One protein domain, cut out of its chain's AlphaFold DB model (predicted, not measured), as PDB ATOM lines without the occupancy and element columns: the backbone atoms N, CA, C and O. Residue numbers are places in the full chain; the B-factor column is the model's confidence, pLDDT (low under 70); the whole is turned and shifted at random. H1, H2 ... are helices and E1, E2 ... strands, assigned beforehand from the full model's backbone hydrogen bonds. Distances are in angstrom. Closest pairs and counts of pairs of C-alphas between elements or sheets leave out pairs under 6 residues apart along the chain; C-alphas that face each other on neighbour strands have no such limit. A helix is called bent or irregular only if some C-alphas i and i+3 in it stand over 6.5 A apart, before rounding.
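AT A GLANCE: This is residues 385 to 505 of the 505 residues of an uncharacterized protein of Digitaria exilis (UniProt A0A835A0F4). Two long helices, H3 and H4, form an open V, and a small strand pair, E1 with E2, sits where they come together. H1 packs on H3 near this corner, H2 lies near the other end of H3, and past the free end of H4 the chain runs out to a small hairpin, E3 and E4. The printed part has 121 residues, with four named helices and four named strands in the order E1 H1 H2 H3 E2 H4 E3 E4; each sheet has two antiparallel strands, E1 - E2 and E3 - E4, and the class is mostly helix. The whole is extended, with a radius of gyration of the C-alphas of 22.7 A and spans of 78 by 39 by 23 A.

IN THESE COORDINATES: E1 is residues 386 to 388, with C-alpha 386 at (-33.284, -48.257, 30.438), and E2 is residues 457 to 459. H4, residues 460 to 481, follows E2 with no residue between and is 31.9 A long. H3, the longest helix, is residues 422 to 453 and measures 46.4 A from C-alpha 422 at (-45.824, -9.496, 46.406) to C-alpha 453. H1 is residues 391 to 399, and H2 is residues 408 to 416. H2 is neither bent nor irregular, but only just: C-alphas 408 and 411 are 6.5 A apart. E3 is residues 489 to 492, and E4 is residues 498 to 501, ending with C-alpha 501 at (-5.671, -1.588, 29.868).

HOW THE PARTS SIT: E1 and E2 are antiparallel at 137 degrees, with N 387 and O 458 within hydrogen-bond range at 2.8 A. The closest C-alphas of E1 and H4, those of Met 386 and Asp 460, are 5.3 A apart. H1 and H3 touch, through residues 443 to 447 of H3 alone, at a steep tilt of 47 degrees, opposite ways; their closest C-alphas, Leu 398 and Gln 443, are 6.2 A apart. H2 and H3 are close but not clearly touching, at a shallow tilt of 18 degrees, opposite ways, with the C-alphas of Val 410 and Ala 428 closest at 6.7 A. H3 and H4 are apart. E3 and E4 form a hairpin, antiparallel at 143 degrees, with N 491 and O 499 within hydrogen-bond range at 3.5 A. In H1, H3 and H4 every O i to N i+4 pair is within hydrogen-bond range; in H2, 4 of 5 are.

THE WHOLE: The two C-alphas farthest apart, those of Ala 452 and Asp 495, are 77.6 A apart. Residues 415 to 423 and 464 to 484 stand free. The printed part has no cut, and no link is long. The mean pLDDT of the printed part is 83.5; it is under 70 at residues 407 to 413, 420, 483 to 490, 492 and 497 to 505, the last being the chain's last residue.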
ATOM      1  N   GLY A 385     -33.568 -49.549  26.367       94.44
ATOM      2  CA  GLY A 385     -34.151 -48.236  26.668       94.44
ATOM      3  C   GLY A 385     -34.070 -47.797  28.135       94.44
ATOM      4  O   GLY A 385     -34.570 -46.721  28.458       94.44
ATOM      5  N   MET A 386     -33.487 -48.605  29.028       95.94
ATOM      6  CA  MET A 386     -33.284 -48.257  30.438       95.94
ATOM      7  C   MET A 386     -31.795 -48.248  30.795       95.94
ATOM      8  O   MET A 386     -31.128 -49.288  30.775       95.94
ATOM      9  N   ALA A 387     -31.303 -47.100  31.241       95.44
ATOM     10  CA  ALA A 387     -29.980 -46.942  31.816       95.44
ATOM     11  C   ALA A 387     -30.021 -47.170  33.330       95.44
ATOM     12  O   ALA A 387     -30.970 -46.810  34.031       95.44
ATOM     13  N   ARG A 388     -28.947 -47.752  33.869       96.12
ATOM     14  CA  ARG A 388     -28.731 -47.790  35.320       96.12
ATOM     15  C   ARG A 388     -28.103 -46.474  35.758       96.12
ATOM     16  O   ARG A 388     -27.060 -46.088  35.230       96.12
ATOM     17  N   LEU A 389     -28.704 -45.820  36.746       96.56
ATOM     18  CA  LEU A 389     -28.148 -44.598  37.312       96.56
ATOM     19  C   LEU A 389     -26.850 -44.922  38.084       96.56
ATOM     20  O   LEU A 389     -26.839 -45.877  38.872       96.56
ATOM     21  N   PRO A 390     -25.752 -44.161  37.906       96.19
ATOM     22  CA  PRO A 390     -24.518 -44.400  38.647       96.19
ATOM     23  C   PRO A 390     -24.736 -44.310  40.164       96.19
ATOM     24  O   PRO A 390     -25.432 -43.418  40.649       96.19
ATOM     25  N   LYS A 391     -24.090 -45.187  40.949       95.88
ATOM     26  CA  LYS A 391     -24.237 -45.215  42.423       95.88
ATOM     27  C   LYS A 391     -23.922 -43.867  43.086       95.88
ATOM     28  O   LYS A 391     -24.589 -43.475  44.042       95.88
ATOM     29  N   GLN A 392     -22.928 -43.146  42.567       96.81
ATOM     30  CA  GLN A 392     -22.579 -41.806  43.044       96.81
ATOM     31  C   GLN A 392     -23.731 -40.811  42.851       96.81
ATOM     32  O   GLN A 392     -23.970 -39.965  43.703       96.81
ATOM     33  N   GLU A 393     -24.490 -40.931  41.766       94.94
ATOM     34  CA  GLU A 393     -25.626 -40.045  41.523       94.94
ATOM     35  C   GLU A 393     -26.835 -40.424  42.373       94.94
ATOM     36  O   GLU A 393     -27.508 -39.540  42.891       94.94
ATOM     37  N   VAL A 394     -27.088 -41.719  42.579       96.88
ATOM     38  CA  VAL A 394     -28.140 -42.176  43.501       96.88
ATOM     39  C   VAL A 394     -27.868 -41.650  44.911       96.88
ATOM     40  O   VAL A 394     -28.752 -41.075  45.539       96.88
ATOM     41  N   THR A 395     -26.630 -41.784  45.394       96.81
ATOM     42  CA  THR A 395     -26.236 -41.249  46.707       96.81
ATOM     43  C   THR A 395     -26.345 -39.728  46.755       96.81
ATOM     44  O   THR A 395     -26.881 -39.208  47.730       96.81
ATOM     45  N   GLN A 396     -25.952 -39.019  45.692       95.81
ATOM     46  CA  GLN A 396     -26.136 -37.571  45.594       95.81
ATOM     47  C   GLN A 396     -27.619 -37.175  45.692       95.81
ATOM     48  O   GLN A 396     -27.964 -36.334  46.517       95.81
ATOM     49  N   ILE A 397     -28.504 -37.819  44.922       95.56
ATOM     50  CA  ILE A 397     -29.956 -37.578  44.952       95.56
ATOM     51  C   ILE A 397     -30.523 -37.824  46.349       95.56
ATOM     52  O   ILE A 397     -31.332 -37.040  46.830       95.56
ATOM     53  N   LEU A 398     -30.105 -38.901  47.011       97.19
ATOM     54  CA  LEU A 398     -30.600 -39.238  48.345       97.19
ATOM     55  C   LEU A 398     -30.011 -38.354  49.455       97.19
ATOM     56  O   LEU A 398     -30.634 -38.242  50.510       97.19
ATOM     57  N   SER A 399     -28.843 -37.748  49.226       96.75
ATOM     58  CA  SER A 399     -28.176 -36.842  50.172       96.75
ATOM     59  C   SER A 399     -28.677 -35.399  50.111       96.75
ATOM     60  O   SER A 399     -28.499 -34.655  51.071       96.75
ATOM     61  N   LEU A 400     -29.285 -34.997  48.992       95.38
ATOM     62  CA  LEU A 400     -29.813 -33.648  48.822       95.38
ATOM     63  C   LEU A 400     -31.009 -33.438  49.754       95.38
ATOM     64  O   LEU A 400     -31.990 -34.183  49.703       95.38
ATOM     65  N   ASP A 401     -30.937 -32.406  50.593       95.94
ATOM     66  CA  ASP A 401     -32.080 -31.967  51.383       95.94
ATOM     67  C   ASP A 401     -33.086 -31.301  50.428       95.94
ATOM     68  O   ASP A 401     -32.732 -30.337  49.746       95.94
ATOM     69  N   PRO A 402     -34.351 -31.754  50.359       91.00
ATOM     70  CA  PRO A 402     -35.379 -31.075  49.574       91.00
ATOM     71  C   PRO A 402     -35.480 -29.574  49.885       91.00
ATOM     72  O   PRO A 402     -35.859 -28.786  49.021       91.00
ATOM     73  N   ARG A 403     -35.118 -29.153  51.104       90.25
ATOM     74  CA  ARG A 403     -35.110 -27.741  51.510       90.25
ATOM     75  C   ARG A 403     -33.954 -26.947  50.906       90.25
ATOM     76  O   ARG A 403     -34.119 -25.748  50.706       90.25
ATOM     77  N   SER A 404     -32.832 -27.601  50.593       88.88
ATOM     78  CA  SER A 404     -31.658 -26.973  49.975       88.88
ATOM     79  C   SER A 404     -31.791 -26.812  48.464       88.88
ATOM     80  O   SER A 404     -30.870 -26.308  47.823       88.88
ATOM     81  N   ILE A 405     -32.898 -27.267  47.869       83.75
ATOM     82  CA  ILE A 405     -33.222 -26.949  46.481       83.75
ATOM     83  C   ILE A 405     -33.598 -25.474  46.461       83.75
ATOM     84  O   ILE A 405     -34.757 -25.100  46.677       83.75
ATOM     85  N   GLU A 406     -32.578 -24.642  46.270       77.31
ATOM     86  CA  GLU A 406     -32.782 -23.246  45.960       77.31
ATOM     87  C   GLU A 406     -33.386 -23.163  44.560       77.31
ATOM     88  O   GLU A 406     -32.826 -23.677  43.585       77.31
ATOM     89  N   PRO A 407     -34.579 -22.582  44.452       68.44
ATOM     90  CA  PRO A 407     -35.235 -22.436  43.178       68.44
ATOM     91  C   PRO A 407     -34.454 -21.438  42.334       68.44
ATOM     92  O   PRO A 407     -34.346 -20.260  42.675       68.44
ATOM     93  N   TYR A 408     -33.971 -21.921  41.191       59.41
ATOM     94  CA  TYR A 408     -33.286 -21.131  40.164       59.41
ATOM     95  C   TYR A 408     -34.052 -19.853  39.775       59.41
ATOM     96  O   TYR A 408     -33.463 -18.867  39.340       59.41
ATOM     97  N   THR A 409     -35.373 -19.857  39.958       62.84
ATOM     98  CA  THR A 409     -36.265 -18.757  39.611       62.84
ATOM     99  C   THR A 409     -36.270 -17.622  40.621       62.84
ATOM    100  O   THR A 409     -36.454 -16.489  40.201       62.84
ATOM    101  N   VAL A 410     -36.069 -17.849  41.924       62.91
ATOM    102  CA  VAL A 410     -36.283 -16.763  42.901       62.91
ATOM    103  C   VAL A 410     -35.178 -15.725  42.826       62.91
ATOM    104  O   VAL A 410     -35.493 -14.542  42.820       62.91
ATOM    105  N   ASP A 411     -33.916 -16.126  42.698       66.62
ATOM    106  CA  ASP A 411     -32.822 -15.156  42.593       66.62
ATOM    107  C   ASP A 411     -32.751 -14.490  41.217       66.62
ATOM    108  O   ASP A 411     -32.465 -13.296  41.135       66.62
ATOM    109  N   ALA A 412     -33.097 -15.205  40.141       68.81
ATOM    110  CA  ALA A 412     -33.235 -14.602  38.815       68.81
ATOM    111  C   ALA A 412     -34.398 -13.592  38.773       68.81
ATOM    112  O   ALA A 412     -34.227 -12.468  38.300       68.81
ATOM    113  N   LEU A 413     -35.560 -13.941  39.338       66.62
ATOM    114  CA  LEU A 413     -36.706 -13.033  39.444       66.62
ATOM    115  C   LEU A 413     -36.421 -11.871  40.396       66.62
ATOM    116  O   LEU A 413     -36.818 -10.750  40.103       66.62
ATOM    117  N   ARG A 414     -35.700 -12.101  41.498       70.50
ATOM    118  CA  ARG A 414     -35.285 -11.052  42.442       70.50
ATOM    119  C   ARG A 414     -34.307 -10.065  41.800       70.50
ATOM    120  O   ARG A 414     -34.357  -8.887  42.130       70.50
ATOM    121  N   LYS A 415     -33.444 -10.522  40.885       76.12
ATOM    122  CA  LYS A 415     -32.560  -9.645  40.099       76.12
ATOM    123  C   LYS A 415     -33.312  -8.856  39.022       76.12
ATOM    124  O   LYS A 415     -32.976  -7.701  38.793       76.12
ATOM    125  N   LEU A 416     -34.314  -9.461  38.379       71.31
ATOM    126  CA  LEU A 416     -35.093  -8.820  37.309       71.31
ATOM    127  C   LEU A 416     -36.159  -7.847  37.827       71.31
ATOM    128  O   LEU A 416     -36.446  -6.841  37.184       71.31
ATOM    129  N   LEU A 417     -36.751  -8.132  38.984       71.12
ATOM    130  CA  LEU A 417     -37.762  -7.294  39.617       71.12
ATOM    131  C   LEU A 417     -37.106  -6.547  40.780       71.12
ATOM    132  O   LEU A 417     -37.164  -6.986  41.927       71.12
ATOM    133  N   GLN A 418     -36.486  -5.401  40.473       74.31
ATOM    134  CA  GLN A 418     -35.960  -4.458  41.474       74.31
ATOM    135  C   GLN A 418     -37.037  -3.972  42.467       74.31
ATOM    136  O   GLN A 418     -36.690  -3.465  43.530       74.31
ATOM    137  N   GLU A 419     -38.328  -4.190  42.178       70.88
ATOM    138  CA  GLU A 419     -39.435  -3.942  43.101       70.88
ATOM    139  C   GLU A 419     -40.185  -5.217  43.532       70.88
ATOM    140  O   GLU A 419     -40.455  -6.111  42.722       70.88
ATOM    141  N   PRO A 420     -40.601  -5.292  44.811       59.75
ATOM    142  CA  PRO A 420     -41.324  -6.426  45.359       59.75
ATOM    143  C   PRO A 420     -42.787  -6.420  44.898       59.75
ATOM    144  O   PRO A 420     -43.681  -5.937  45.587       59.75
ATOM    145  N   GLN A 421     -43.060  -7.030  43.748       80.12
ATOM    146  CA  GLN A 421     -44.414  -7.482  43.429       80.12
ATOM    147  C   GLN A 421     -44.725  -8.707  44.307       80.12
ATOM    148  O   GLN A 421     -44.451  -9.849  43.931       80.12
ATOM    149  N   GLU A 422     -45.294  -8.468  45.492       84.62
ATOM    150  CA  GLU A 422     -45.824  -9.496  46.406       84.62
ATOM    151  C   GLU A 422     -46.604 -10.635  45.703       84.62
ATOM    152  O   GLU A 422     -46.326 -11.799  45.996       84.62
ATOM    153  N   PRO A 423     -47.488 -10.394  44.706       85.00
ATOM    154  CA  PRO A 423     -48.178 -11.496  44.023       85.00
ATOM    155  C   PRO A 423     -47.245 -12.437  43.242       85.00
ATOM    156  O   PRO A 423     -47.508 -13.640  43.171       85.00
ATOM    157  N   LEU A 424     -46.138 -11.935  42.682       80.88
ATOM    158  CA  LEU A 424     -45.159 -12.778  41.985       80.88
ATOM    159  C   LEU A 424     -44.318 -13.599  42.966       80.88
ATOM    160  O   LEU A 424     -43.966 -14.738  42.656       80.88
ATOM    161  N   ARG A 425     -44.044 -13.060  44.162       82.50
ATOM    162  CA  ARG A 425     -43.358 -13.793  45.237       82.50
ATOM    163  C   ARG A 425     -44.175 -14.994  45.694       82.50
ATOM    164  O   ARG A 425     -43.646 -16.101  45.707       82.50
ATOM    165  N   VAL A 426     -45.466 -14.796  45.964       87.00
ATOM    166  CA  VAL A 426     -46.372 -15.874  46.394       87.00
ATOM    167  C   VAL A 426     -46.473 -16.973  45.330       87.00
ATOM    168  O   VAL A 426     -46.419 -18.160  45.653       87.00
ATOM    169  N   LEU A 427     -46.564 -16.607  44.046       86.38
ATOM    170  CA  LEU A 427     -46.578 -17.585  42.953       86.38
ATOM    171  C   LEU A 427     -45.257 -18.355  42.836       86.38
ATOM    172  O   LEU A 427     -45.279 -19.572  42.649       86.38
ATOM    173  N   ALA A 428     -44.118 -17.669  42.963       84.75
ATOM    174  CA  ALA A 428     -42.812 -18.316  42.945       84.75
ATOM    175  C   ALA A 428     -42.662 -19.281  44.131       84.75
ATOM    176  O   ALA A 428     -42.286 -20.433  43.934       84.75
ATOM    177  N   GLU A 429     -43.023 -18.863  45.347       88.31
ATOM    178  CA  GLU A 429     -42.999 -19.714  46.543       88.31
ATOM    179  C   GLU A 429     -43.875 -20.961  46.392       88.31
ATOM    180  O   GLU A 429     -43.398 -22.067  46.652       88.31
ATOM    181  N   ALA A 430     -45.098 -20.817  45.876       87.88
ATOM    182  CA  ALA A 430     -45.986 -21.948  45.618       87.88
ATOM    183  C   ALA A 430     -45.401 -22.925  44.581       87.88
ATOM    184  O   ALA A 430     -45.495 -24.148  44.739       87.88
ATOM    185  N   GLN A 431     -44.756 -22.414  43.526       87.06
ATOM    186  CA  GLN A 431     -44.056 -23.262  42.554       87.06
ATOM    187  C   GLN A 431     -42.861 -23.987  43.179       87.06
ATOM    188  O   GLN A 431     -42.633 -25.162  42.878       87.06
ATOM    189  N   ASN A 432     -42.137 -23.327  44.078       87.62
ATOM    190  CA  ASN A 432     -40.991 -23.913  44.766       87.62
ATOM    191  C   ASN A 432     -41.421 -25.000  45.739       87.62
ATOM    192  O   ASN A 432     -40.813 -26.066  45.777       87.62
ATOM    193  N   GLU A 433     -42.492 -24.773  46.494       89.75
ATOM    194  CA  GLU A 433     -43.062 -25.784  47.378       89.75
ATOM    195  C   GLU A 433     -43.557 -26.999  46.583       89.75
ATOM    196  O   GLU A 433     -43.267 -28.140  46.948       89.75
ATOM    197  N   ASN A 434     -44.189 -26.775  45.427       90.75
ATOM    198  CA  ASN A 434     -44.546 -27.852  44.507       90.75
ATOM    199  C   ASN A 434     -43.301 -28.624  44.028       90.75
ATOM    200  O   ASN A 434     -43.281 -29.852  44.085       90.75
ATOM    201  N   ALA A 435     -42.229 -27.937  43.622       87.56
ATOM    202  CA  ALA A 435     -40.978 -28.579  43.212       87.56
ATOM    203  C   ALA A 435     -40.337 -29.400  44.348       87.56
ATOM    204  O   ALA A 435     -39.917 -30.539  44.124       87.56
ATOM    205  N   ARG A 436     -40.331 -28.875  45.580       90.12
ATOM    206  CA  ARG A 436     -39.850 -29.584  46.777       90.12
ATOM    207  C   ARG A 436     -40.663 -30.847  47.041       90.12
ATOM    208  O   ARG A 436     -40.086 -31.916  47.234       90.12
ATOM    209  N   ASN A 437     -41.989 -30.755  46.976       93.06
ATOM    210  CA  ASN A 437     -42.878 -31.900  47.167       93.06
ATOM    211  C   ASN A 437     -42.662 -32.969  46.087       93.06
ATOM    212  O   ASN A 437     -42.546 -34.153  46.409       93.06
ATOM    213  N   LYS A 438     -42.515 -32.566  44.818       89.88
ATOM    214  CA  LYS A 438     -42.160 -33.482  43.720       89.88
ATOM    215  C   LYS A 438     -40.826 -34.183  43.979       89.88
ATOM    216  O   LYS A 438     -40.715 -35.390  43.774       89.88
ATOM    217  N   TYR A 439     -39.832 -33.452  44.481       93.38
ATOM    218  CA  TYR A 439     -38.523 -34.016  44.792       93.38
ATOM    219  C   TYR A 439     -38.569 -35.051  45.923       93.38
ATOM    220  O   TYR A 439     -37.944 -36.105  45.819       93.38
ATOM    221  N   VAL A 440     -39.363 -34.809  46.971       95.19
ATOM    222  CA  VAL A 440     -39.578 -35.777  48.064       95.19
ATOM    223  C   VAL A 440     -40.201 -37.076  47.544       95.19
ATOM    224  O   VAL A 440     -39.775 -38.174  47.925       95.19
ATOM    225  N   VAL A 441     -41.187 -36.975  46.648       95.75
ATOM    226  CA  VAL A 441     -41.807 -38.150  46.018       95.75
ATOM    227  C   VAL A 441     -40.785 -38.903  45.167       95.75
ATOM    228  O   VAL A 441     -40.684 -40.127  45.271       95.75
ATOM    229  N   PHE A 442     -39.973 -38.184  44.390       94.94
ATOM    230  CA  PHE A 442     -38.906 -38.784  43.596       94.94
ATOM    231  C   PHE A 442     -37.866 -39.508  44.465       94.94
ATOM    232  O   PHE A 442     -37.568 -40.669  44.203       94.94
ATOM    233  N   GLN A 443     -37.373 -38.891  45.543       95.94
ATOM    234  CA  GLN A 443     -36.457 -39.553  46.483       95.94
ATOM    235  C   GLN A 443     -37.065 -40.825  47.084       95.94
ATOM    236  O   GLN A 443     -36.373 -41.829  47.241       95.94
ATOM    237  N   SER A 444     -38.357 -40.794  47.407       97.19
ATOM    238  CA  SER A 444     -39.067 -41.959  47.942       97.19
ATOM    239  C   SER A 444     -39.129 -43.095  46.917       97.19
ATOM    240  O   SER A 444     -38.875 -44.246  47.267       97.19
ATOM    241  N   TRP A 445     -39.383 -42.774  45.645       97.06
ATOM    242  CA  TRP A 445     -39.322 -43.745  44.549       97.06
ATOM    243  C   TRP A 445     -37.908 -44.309  44.353       97.06
ATOM    244  O   TRP A 445     -37.754 -45.524  44.262       97.06
ATOM    245  N   VAL A 446     -36.877 -43.457  44.371       97.19
ATOM    246  CA  VAL A 446     -35.466 -43.874  44.259       97.19
ATOM    247  C   VAL A 446     -35.090 -44.850  45.375       97.19
ATOM    248  O   VAL A 446     -34.453 -45.864  45.096       97.19
ATOM    249  N   ARG A 447     -35.501 -44.581  46.622       97.88
ATOM    250  CA  ARG A 447     -35.295 -45.511  47.748       97.88
ATOM    251  C   ARG A 447     -36.004 -46.842  47.502       97.88
ATOM    252  O   ARG A 447     -35.379 -47.881  47.644       97.88
ATOM    253  N   GLY A 448     -37.261 -46.806  47.056       97.38
ATOM    254  CA  GLY A 448     -38.025 -48.017  46.745       97.38
ATOM    255  C   GLY A 448     -37.400 -48.876  45.639       97.38
ATOM    256  O   GLY A 448     -37.321 -50.092  45.782       97.38
ATOM    257  N   GLU A 449     -36.913 -48.260  44.557       97.19
ATOM    258  CA  GLU A 449     -36.170 -48.953  43.488       97.19
ATOM    259  C   GLU A 449     -34.867 -49.559  44.011       97.19
ATOM    260  O   GLU A 449     -34.575 -50.727  43.749       97.19
ATOM    261  N   LEU A 450     -34.104 -48.782  44.785       97.00
ATOM    262  CA  LEU A 450     -32.834 -49.224  45.347       97.00
ATOM    263  C   LEU A 450     -33.023 -50.405  46.309       97.00
ATOM    264  O   LEU A 450     -32.252 -51.358  46.239       97.00
ATOM    265  N   ASP A 451     -34.059 -50.376  47.146       97.25
ATOM    266  CA  ASP A 451     -34.390 -51.465  48.070       97.25
ATOM    267  C   ASP A 451     -34.884 -52.716  47.325       97.25
ATOM    268  O   ASP A 451     -34.562 -53.840  47.712       97.25
ATOM    269  N   ALA A 452     -35.641 -52.542  46.234       96.88
ATOM    270  CA  ALA A 452     -36.206 -53.648  45.462       96.88
ATOM    271  C   ALA A 452     -35.191 -54.330  44.530       96.88
ATOM    272  O   ALA A 452     -35.217 -55.552  44.384       96.88
ATOM    273  N   LYS A 453     -34.322 -53.553  43.869       96.69
ATOM    274  CA  LYS A 453     -33.424 -54.042  42.805       96.69
ATOM    275  C   LYS A 453     -31.937 -53.936  43.146       96.69
ATOM    276  O   LYS A 453     -31.112 -54.531  42.457       96.69
ATOM    277  N   GLY A 454     -31.561 -53.163  44.164       97.12
ATOM    278  CA  GLY A 454     -30.160 -52.836  44.467       97.12
ATOM    279  C   GLY A 454     -29.539 -51.799  43.521       97.12
ATOM    280  O   GLY A 454     -28.356 -51.470  43.644       97.12
ATOM    281  N   TYR A 455     -30.313 -51.277  42.571       96.56
ATOM    282  CA  TYR A 455     -29.935 -50.227  41.631       96.56
ATOM    283  C   TYR A 455     -31.187 -49.464  41.188       96.56
ATOM    284  O   TYR A 455     -32.298 -49.922  41.422       96.56
ATOM    285  N   VAL A 456     -30.998 -48.318  40.535       97.56
ATOM    286  CA  VAL A 456     -32.094 -47.491  40.015       97.56
ATOM    287  C   VAL A 456     -32.040 -47.518  38.494       97.56
ATOM    288  O   VAL A 456     -31.016 -47.151  37.907       97.56
ATOM    289  N   GLN A 457     -33.115 -47.977  37.858       96.56
ATOM    290  CA  GLN A 457     -33.285 -47.899  36.403       96.56
ATOM    291  C   GLN A 457     -34.053 -46.641  36.013       96.56
ATOM    292  O   GLN A 457     -35.108 -46.349  36.575       96.56
ATOM    293  N   VAL A 458     -33.539 -45.922  35.022       96.31
ATOM    294  CA  VAL A 458     -34.171 -44.721  34.476       96.31
ATOM    295  C   VAL A 458     -34.105 -44.793  32.949       96.31
ATOM    296  O   VAL A 458     -33.127 -45.333  32.431       96.31
ATOM    297  N   PRO A 459     -35.108 -44.299  32.206       96.50
ATOM    298  CA  PRO A 459     -35.047 -44.327  30.749       96.50
ATOM    299  C   PRO A 459     -33.819 -43.609  30.192       96.50
ATOM    300  O   PRO A 459     -33.385 -42.597  30.745       96.50
ATOM    301  N   ASP A 460     -33.306 -44.091  29.063       93.94
ATOM    302  CA  ASP A 460     -32.152 -43.483  28.383       93.94
ATOM    303  C   ASP A 460     -32.408 -42.006  28.020       93.94
ATOM    304  O   ASP A 460     -31.504 -41.174  28.101       93.94
ATOM    305  N   GLU A 461     -33.659 -41.662  27.691       93.94
ATOM    306  CA  GLU A 461     -34.091 -40.287  27.402       93.94
ATOM    307  C   GLU A 461     -33.837 -39.348  28.581       93.94
ATOM    308  O   GLU A 461     -33.322 -38.254  28.394       93.94
ATOM    309  N   PHE A 462     -34.086 -39.799  29.813       91.31
ATOM    310  CA  PHE A 462     -33.854 -38.980  30.999       91.31
ATOM    311  C   PHE A 462     -32.370 -38.659  31.199       91.31
ATOM    312  O   PHE A 462     -32.015 -37.539  31.566       91.31
ATOM    313  N   ILE A 463     -31.491 -39.639  30.971       92.38
ATOM    314  CA  ILE A 463     -30.044 -39.422  31.071       92.38
ATOM    315  C   ILE A 463     -29.601 -38.413  30.013       92.38
ATOM    316  O   ILE A 463     -28.866 -37.479  30.335       92.38
ATOM    317  N   ARG A 464     -30.105 -38.557  28.783       92.56
ATOM    318  CA  ARG A 464     -29.804 -37.649  27.674       92.56
ATOM    319  C   ARG A 464     -30.275 -36.221  27.956       92.56
ATOM    320  O   ARG A 464     -29.462 -35.304  27.875       92.56
ATOM    321  N   ASP A 465     -31.533 -36.039  28.341       91.00
ATOM    322  CA  ASP A 465     -32.120 -34.717  28.591       91.00
ATOM    323  C   ASP A 465     -31.411 -34.016  29.762       91.00
ATOM    324  O   ASP A 465     -31.159 -32.811  29.745       91.00
ATOM    325  N   ARG A 466     -30.997 -34.785  30.775       88.50
ATOM    326  CA  ARG A 466     -30.203 -34.272  31.895       88.50
ATOM    327  C   ARG A 466     -28.787 -33.870  31.482       88.50
ATOM    328  O   ARG A 466     -28.269 -32.870  31.985       88.50
ATOM    329  N   GLU A 467     -28.126 -34.650  30.632       89.94
ATOM    330  CA  GLU A 467     -26.818 -34.277  30.084       89.94
ATOM    331  C   GLU A 467     -26.914 -33.026  29.214       89.94
ATOM    332  O   GLU A 467     -26.043 -32.160  29.292       89.94
ATOM    333  N   GLU A 468     -27.981 -32.899  28.432       92.25
ATOM    334  CA  GLU A 468     -28.259 -31.708  27.638       92.25
ATOM    335  C   GLU A 468     -28.499 -30.484  28.528       92.25
ATOM    336  O   GLU A 468     -27.860 -29.455  28.318       92.25
ATOM    337  N   ALA A 469     -29.276 -30.616  29.606       87.25
ATOM    338  CA  ALA A 469     -29.458 -29.549  30.590       87.25
ATOM    339  C   ALA A 469     -28.139 -29.146  31.281       87.25
ATOM    340  O   ALA A 469     -27.890 -27.963  31.524       87.25
ATOM    341  N   ARG A 470     -27.246 -30.104  31.577       87.12
ATOM    342  CA  ARG A 470     -25.897 -29.802  32.098       87.12
ATOM    343  C   ARG A 470     -25.054 -29.037  31.078       87.12
ATOM    344  O   ARG A 470     -24.348 -28.110  31.468       87.12
ATOM    345  N   LYS A 471     -25.130 -29.406  29.797       93.06
ATOM    346  CA  LYS A 471     -24.438 -28.696  28.711       93.06
ATOM    347  C   LYS A 471     -24.983 -27.281  28.547       93.06
ATOM    348  O   LYS A 471     -24.187 -26.354  28.505       93.06
ATOM    349  N   GLN A 472     -26.302 -27.109  28.535       90.00
ATOM    350  CA  GLN A 472     -26.943 -25.792  28.471       90.00
ATOM    351  C   GLN A 472     -26.516 -24.908  29.644       90.00
ATOM    352  O   GLN A 472     -26.085 -23.785  29.428       90.00
ATOM    353  N   LYS A 473     -26.506 -25.441  30.870       85.44
ATOM    354  CA  LYS A 473     -26.035 -24.697  32.045       85.44
ATOM    355  C   LYS A 473     -24.562 -24.283  31.949       85.44
ATOM    356  O   LYS A 473     -24.195 -23.225  32.449       85.44
ATOM    357  N   LEU A 474     -23.708 -25.105  31.336       90.56
ATOM    358  CA  LEU A 474     -22.312 -24.734  31.080       90.56
ATOM    359  C   LEU A 474     -22.207 -23.636  30.020       90.56
ATOM    360  O   LEU A 474     -21.402 -22.730  30.192       90.56
ATOM    361  N   VAL A 475     -23.025 -23.695  28.965       91.00
ATOM    362  CA  VAL A 475     -23.105 -22.628  27.954       91.00
ATOM    363  C   VAL A 475     -23.552 -21.322  28.607       91.00
ATOM    364  O   VAL A 475     -22.846 -20.330  28.485       91.00
ATOM    365  N   GLU A 476     -24.619 -21.339  29.409       85.12
ATOM    366  CA  GLU A 476     -25.068 -20.158  30.158       85.12
ATOM    367  C   GLU A 476     -23.985 -19.625  31.104       85.12
ATOM    368  O   GLU A 476     -23.790 -18.417  31.201       85.12
ATOM    369  N   GLN A 477     -23.246 -20.500  31.797       83.25
ATOM    370  CA  GLN A 477     -22.133 -20.067  32.646       83.25
ATOM    371  C   GLN A 477     -21.004 -19.411  31.848       83.25
ATOM    372  O   GLN A 477     -20.415 -18.448  32.334       83.25
ATOM    373  N   VAL A 478     -20.697 -19.912  30.650       89.44
ATOM    374  CA  VAL A 478     -19.693 -19.307  29.766       89.44
ATOM    375  C   VAL A 478     -20.193 -17.968  29.227       89.44
ATOM    376  O   VAL A 478     -19.447 -16.997  29.286       89.44
ATOM    377  N   ASP A 479     -21.455 -17.871  28.809       83.19
ATOM    378  CA  ASP A 479     -22.045 -16.616  28.327       83.19
ATOM    379  C   ASP A 479     -22.068 -15.541  29.426       83.19
ATOM    380  O   ASP A 479     -21.759 -14.381  29.160       83.19
ATOM    381  N   TYR A 480     -22.328 -15.923  30.682       76.31
ATOM    382  CA  TYR A 480     -22.207 -15.020  31.834       76.31
ATOM    383  C   TYR A 480     -20.773 -14.533  32.077       76.31
ATOM    384  O   TYR A 480     -20.585 -13.416  32.556       76.31
ATOM    385  N   LEU A 481     -19.763 -15.350  31.767       78.31
ATOM    386  CA  LEU A 481     -18.353 -14.957  31.851       78.31
ATOM    387  C   LEU A 481     -17.897 -14.144  30.629       78.31
ATOM    388  O   LEU A 481     -16.890 -13.446  30.709       78.31
ATOM    389  N   CYS A 482     -18.633 -14.219  29.519       72.88
ATOM    390  CA  CYS A 482     -18.372 -13.499  28.275       72.88
ATOM    391  C   CYS A 482     -19.268 -12.262  28.080       72.88
ATOM    392  O   CYS A 482     -19.309 -11.719  26.975       72.88
ATOM    393  N   LEU A 483     -19.973 -11.798  29.122       65.81
ATOM    394  CA  LEU A 483     -20.741 -10.555  29.055       65.81
ATOM    395  C   LEU A 483     -19.817  -9.377  28.664       65.81
ATOM    396  O   LEU A 483     -18.768  -9.193  29.281       65.81
ATOM    397  N   PRO A 484     -20.197  -8.563  27.660       59.03
ATOM    398  CA  PRO A 484     -19.338  -7.560  27.019       59.03
ATOM    399  C   PRO A 484     -19.072  -6.293  27.853       59.03
ATOM    400  O   PRO A 484     -18.551  -5.318  27.319       59.03
ATOM    401  N   ASP A 485     -19.387  -6.292  29.150       52.78
ATOM    402  CA  ASP A 485     -19.103  -5.157  30.041       52.78
ATOM    403  C   ASP A 485     -17.616  -5.037  30.423       52.78
ATOM    404  O   ASP A 485     -17.216  -4.092  31.101       52.78
ATOM    405  N   SER A 486     -16.753  -5.930  29.931       52.44
ATOM    406  CA  SER A 486     -15.330  -5.623  29.798       52.44
ATOM    407  C   SER A 486     -15.131  -4.685  28.601       52.44
ATOM    408  O   SER A 486     -14.796  -5.121  27.495       52.44
ATOM    409  N   TYR A 487     -15.369  -3.389  28.795       56.44
ATOM    410  CA  TYR A 487     -15.013  -2.391  27.790       56.44
ATOM    411  C   TYR A 487     -13.486  -2.329  27.713       56.44
ATOM    412  O   TYR A 487     -12.814  -1.977  28.681       56.44
ATOM    413  N   PHE A 488     -12.925  -2.670  26.557       56.12
ATOM    414  CA  PHE A 488     -11.540  -2.342  26.256       56.12
ATOM    415  C   PHE A 488     -11.447  -0.829  26.072       56.12
ATOM    416  O   PHE A 488     -11.820  -0.302  25.026       56.12
ATOM    417  N   THR A 489     -10.975  -0.120  27.090       61.84
ATOM    418  CA  THR A 489     -10.559   1.272  26.933       61.84
ATOM    419  C   THR A 489      -9.090   1.280  26.549       61.84
ATOM    420  O   THR A 489      -8.228   0.981  27.375       61.84
ATOM    421  N   THR A 490      -8.803   1.593  25.288       62.34
ATOM    422  CA  THR A 490      -7.460   1.994  24.864       62.34
ATOM    423  C   THR A 490      -7.189   3.366  25.461       62.34
ATOM    424  O   THR A 490      -7.910   4.322  25.164       62.34
ATOM    425  N   VAL A 491      -6.205   3.448  26.350       73.19
ATOM    426  CA  VAL A 491      -5.705   4.731  26.840       73.19
ATOM    427  C   VAL A 491      -4.490   5.049  25.979       73.19
ATOM    428  O   VAL A 491      -3.522   4.294  25.979       73.19
ATOM    429  N   GLU A 492      -4.583   6.113  25.183       68.06
ATOM    430  CA  GLU A 492      -3.420   6.672  24.493       68.06
ATOM    431  C   GLU A 492      -2.534   7.327  25.556       68.06
ATOM    432  O   GLU A 492      -2.929   8.322  26.168       68.06
ATOM    433  N   ASP A 493      -1.353   6.761  25.800       71.00
ATOM    434  CA  ASP A 493      -0.323   7.458  26.567       71.00
ATOM    435  C   ASP A 493       0.226   8.634  25.740       71.00
ATOM    436  O   ASP A 493       0.291   8.562  24.511       71.00
ATOM    437  N   ASP A 494       0.684   9.703  26.406       80.12
ATOM    438  CA  ASP A 494       1.215  10.939  25.786       80.12
ATOM    439  C   ASP A 494       2.374  10.701  24.783       80.12
ATOM    440  O   ASP A 494       2.705  11.576  23.980       80.12
ATOM    441  N   ASP A 495       2.967   9.503  24.781       82.88
ATOM    442  CA  ASP A 495       4.003   9.064  23.839       82.88
ATOM    443  C   ASP A 495       3.447   8.402  22.553       82.88
ATOM    444  O   ASP A 495       4.222   7.911  21.723       82.88
ATOM    445  N   GLY A 496       2.121   8.365  22.367       82.81
ATOM    446  CA  GLY A 496       1.458   7.815  21.178       82.81
ATOM    447  C   GLY A 496       1.524   6.288  21.074       82.81
ATOM    448  O   GLY A 496       1.593   5.744  19.969       82.81
ATOM    449  N   ARG A 497       1.566   5.586  22.212       66.44
ATOM    450  CA  ARG A 497       1.456   4.122  22.261       66.44
ATOM    451  C   ARG A 497       0.123   3.742  22.882       66.44
ATOM    452  O   ARG A 497      -0.167   4.131  24.006       66.44
ATOM    453  N   ASP A 498      -0.645   2.951  22.147       61.78
ATOM    454  CA  ASP A 498      -1.898   2.389  22.634       61.78
ATOM    455  C   ASP A 498      -1.592   1.245  23.605       61.78
ATOM    456  O   ASP A 498      -1.250   0.133  23.181       61.78
ATOM    457  N   GLU A 499      -1.714   1.489  24.911       68.44
ATOM    458  CA  GLU A 499      -1.748   0.404  25.889       68.44
ATOM    459  C   GLU A 499      -3.198  -0.055  26.120       68.44
ATOM    460  O   GLU A 499      -4.107   0.705  26.466       68.44
ATOM    461  N   LEU A 500      -3.424  -1.353  25.900       65.12
ATOM    462  CA  LEU A 500      -4.686  -2.023  26.200       65.12
ATOM    463  C   LEU A 500      -4.762  -2.293  27.703       65.12
ATOM    464  O   LEU A 500      -4.224  -3.287  28.196       65.12
ATOM    465  N   VAL A 501      -5.453  -1.419  28.430       67.81
ATOM    466  CA  VAL A 501      -5.671  -1.588  29.868       67.81
ATOM    467  C   VAL A 501      -6.953  -2.384  30.103       67.81
ATOM    468  O   VAL A 501      -8.058  -1.934  29.806       67.81
ATOM    469  N   PHE A 502      -6.807  -3.582  30.674       61.06
ATOM    470  CA  PHE A 502      -7.938  -4.368  31.166       61.06
ATOM    471  C   PHE A 502      -8.424  -3.797  32.498       61.06
ATOM    472  O   PHE A 502      -7.800  -4.010  33.538       61.06
ATOM    473  N   SER A 503      -9.559  -3.105  32.468       56.56
ATOM    474  CA  SER A 503     -10.250  -2.673  33.682       56.56
ATOM    475  C   SER A 503     -11.376  -3.655  33.999       56.56
ATOM    476  O   SER A 503     -12.328  -3.781  33.233       56.56
ATOM    477  N   PHE A 504     -11.261  -4.364  35.124       45.59
ATOM    478  CA  PHE A 504     -12.382  -5.083  35.734       45.59
ATOM    479  C   PHE A 504     -13.101  -4.105  36.672       45.59
ATOM    480  O   PHE A 504     -12.453  -3.560  37.568       45.59
ATOM    481  N   ILE A 505     -14.397  -3.857  36.447       57.31
ATOM    482  CA  ILE A 505     -15.257  -3.137  37.404       57.31
ATOM    483  C   ILE A 505     -15.654  -4.076  38.541       57.31
ATOM    484  O   ILE A 505     -16.027  -5.234  38.240       57.31
TER     485      ILE A 505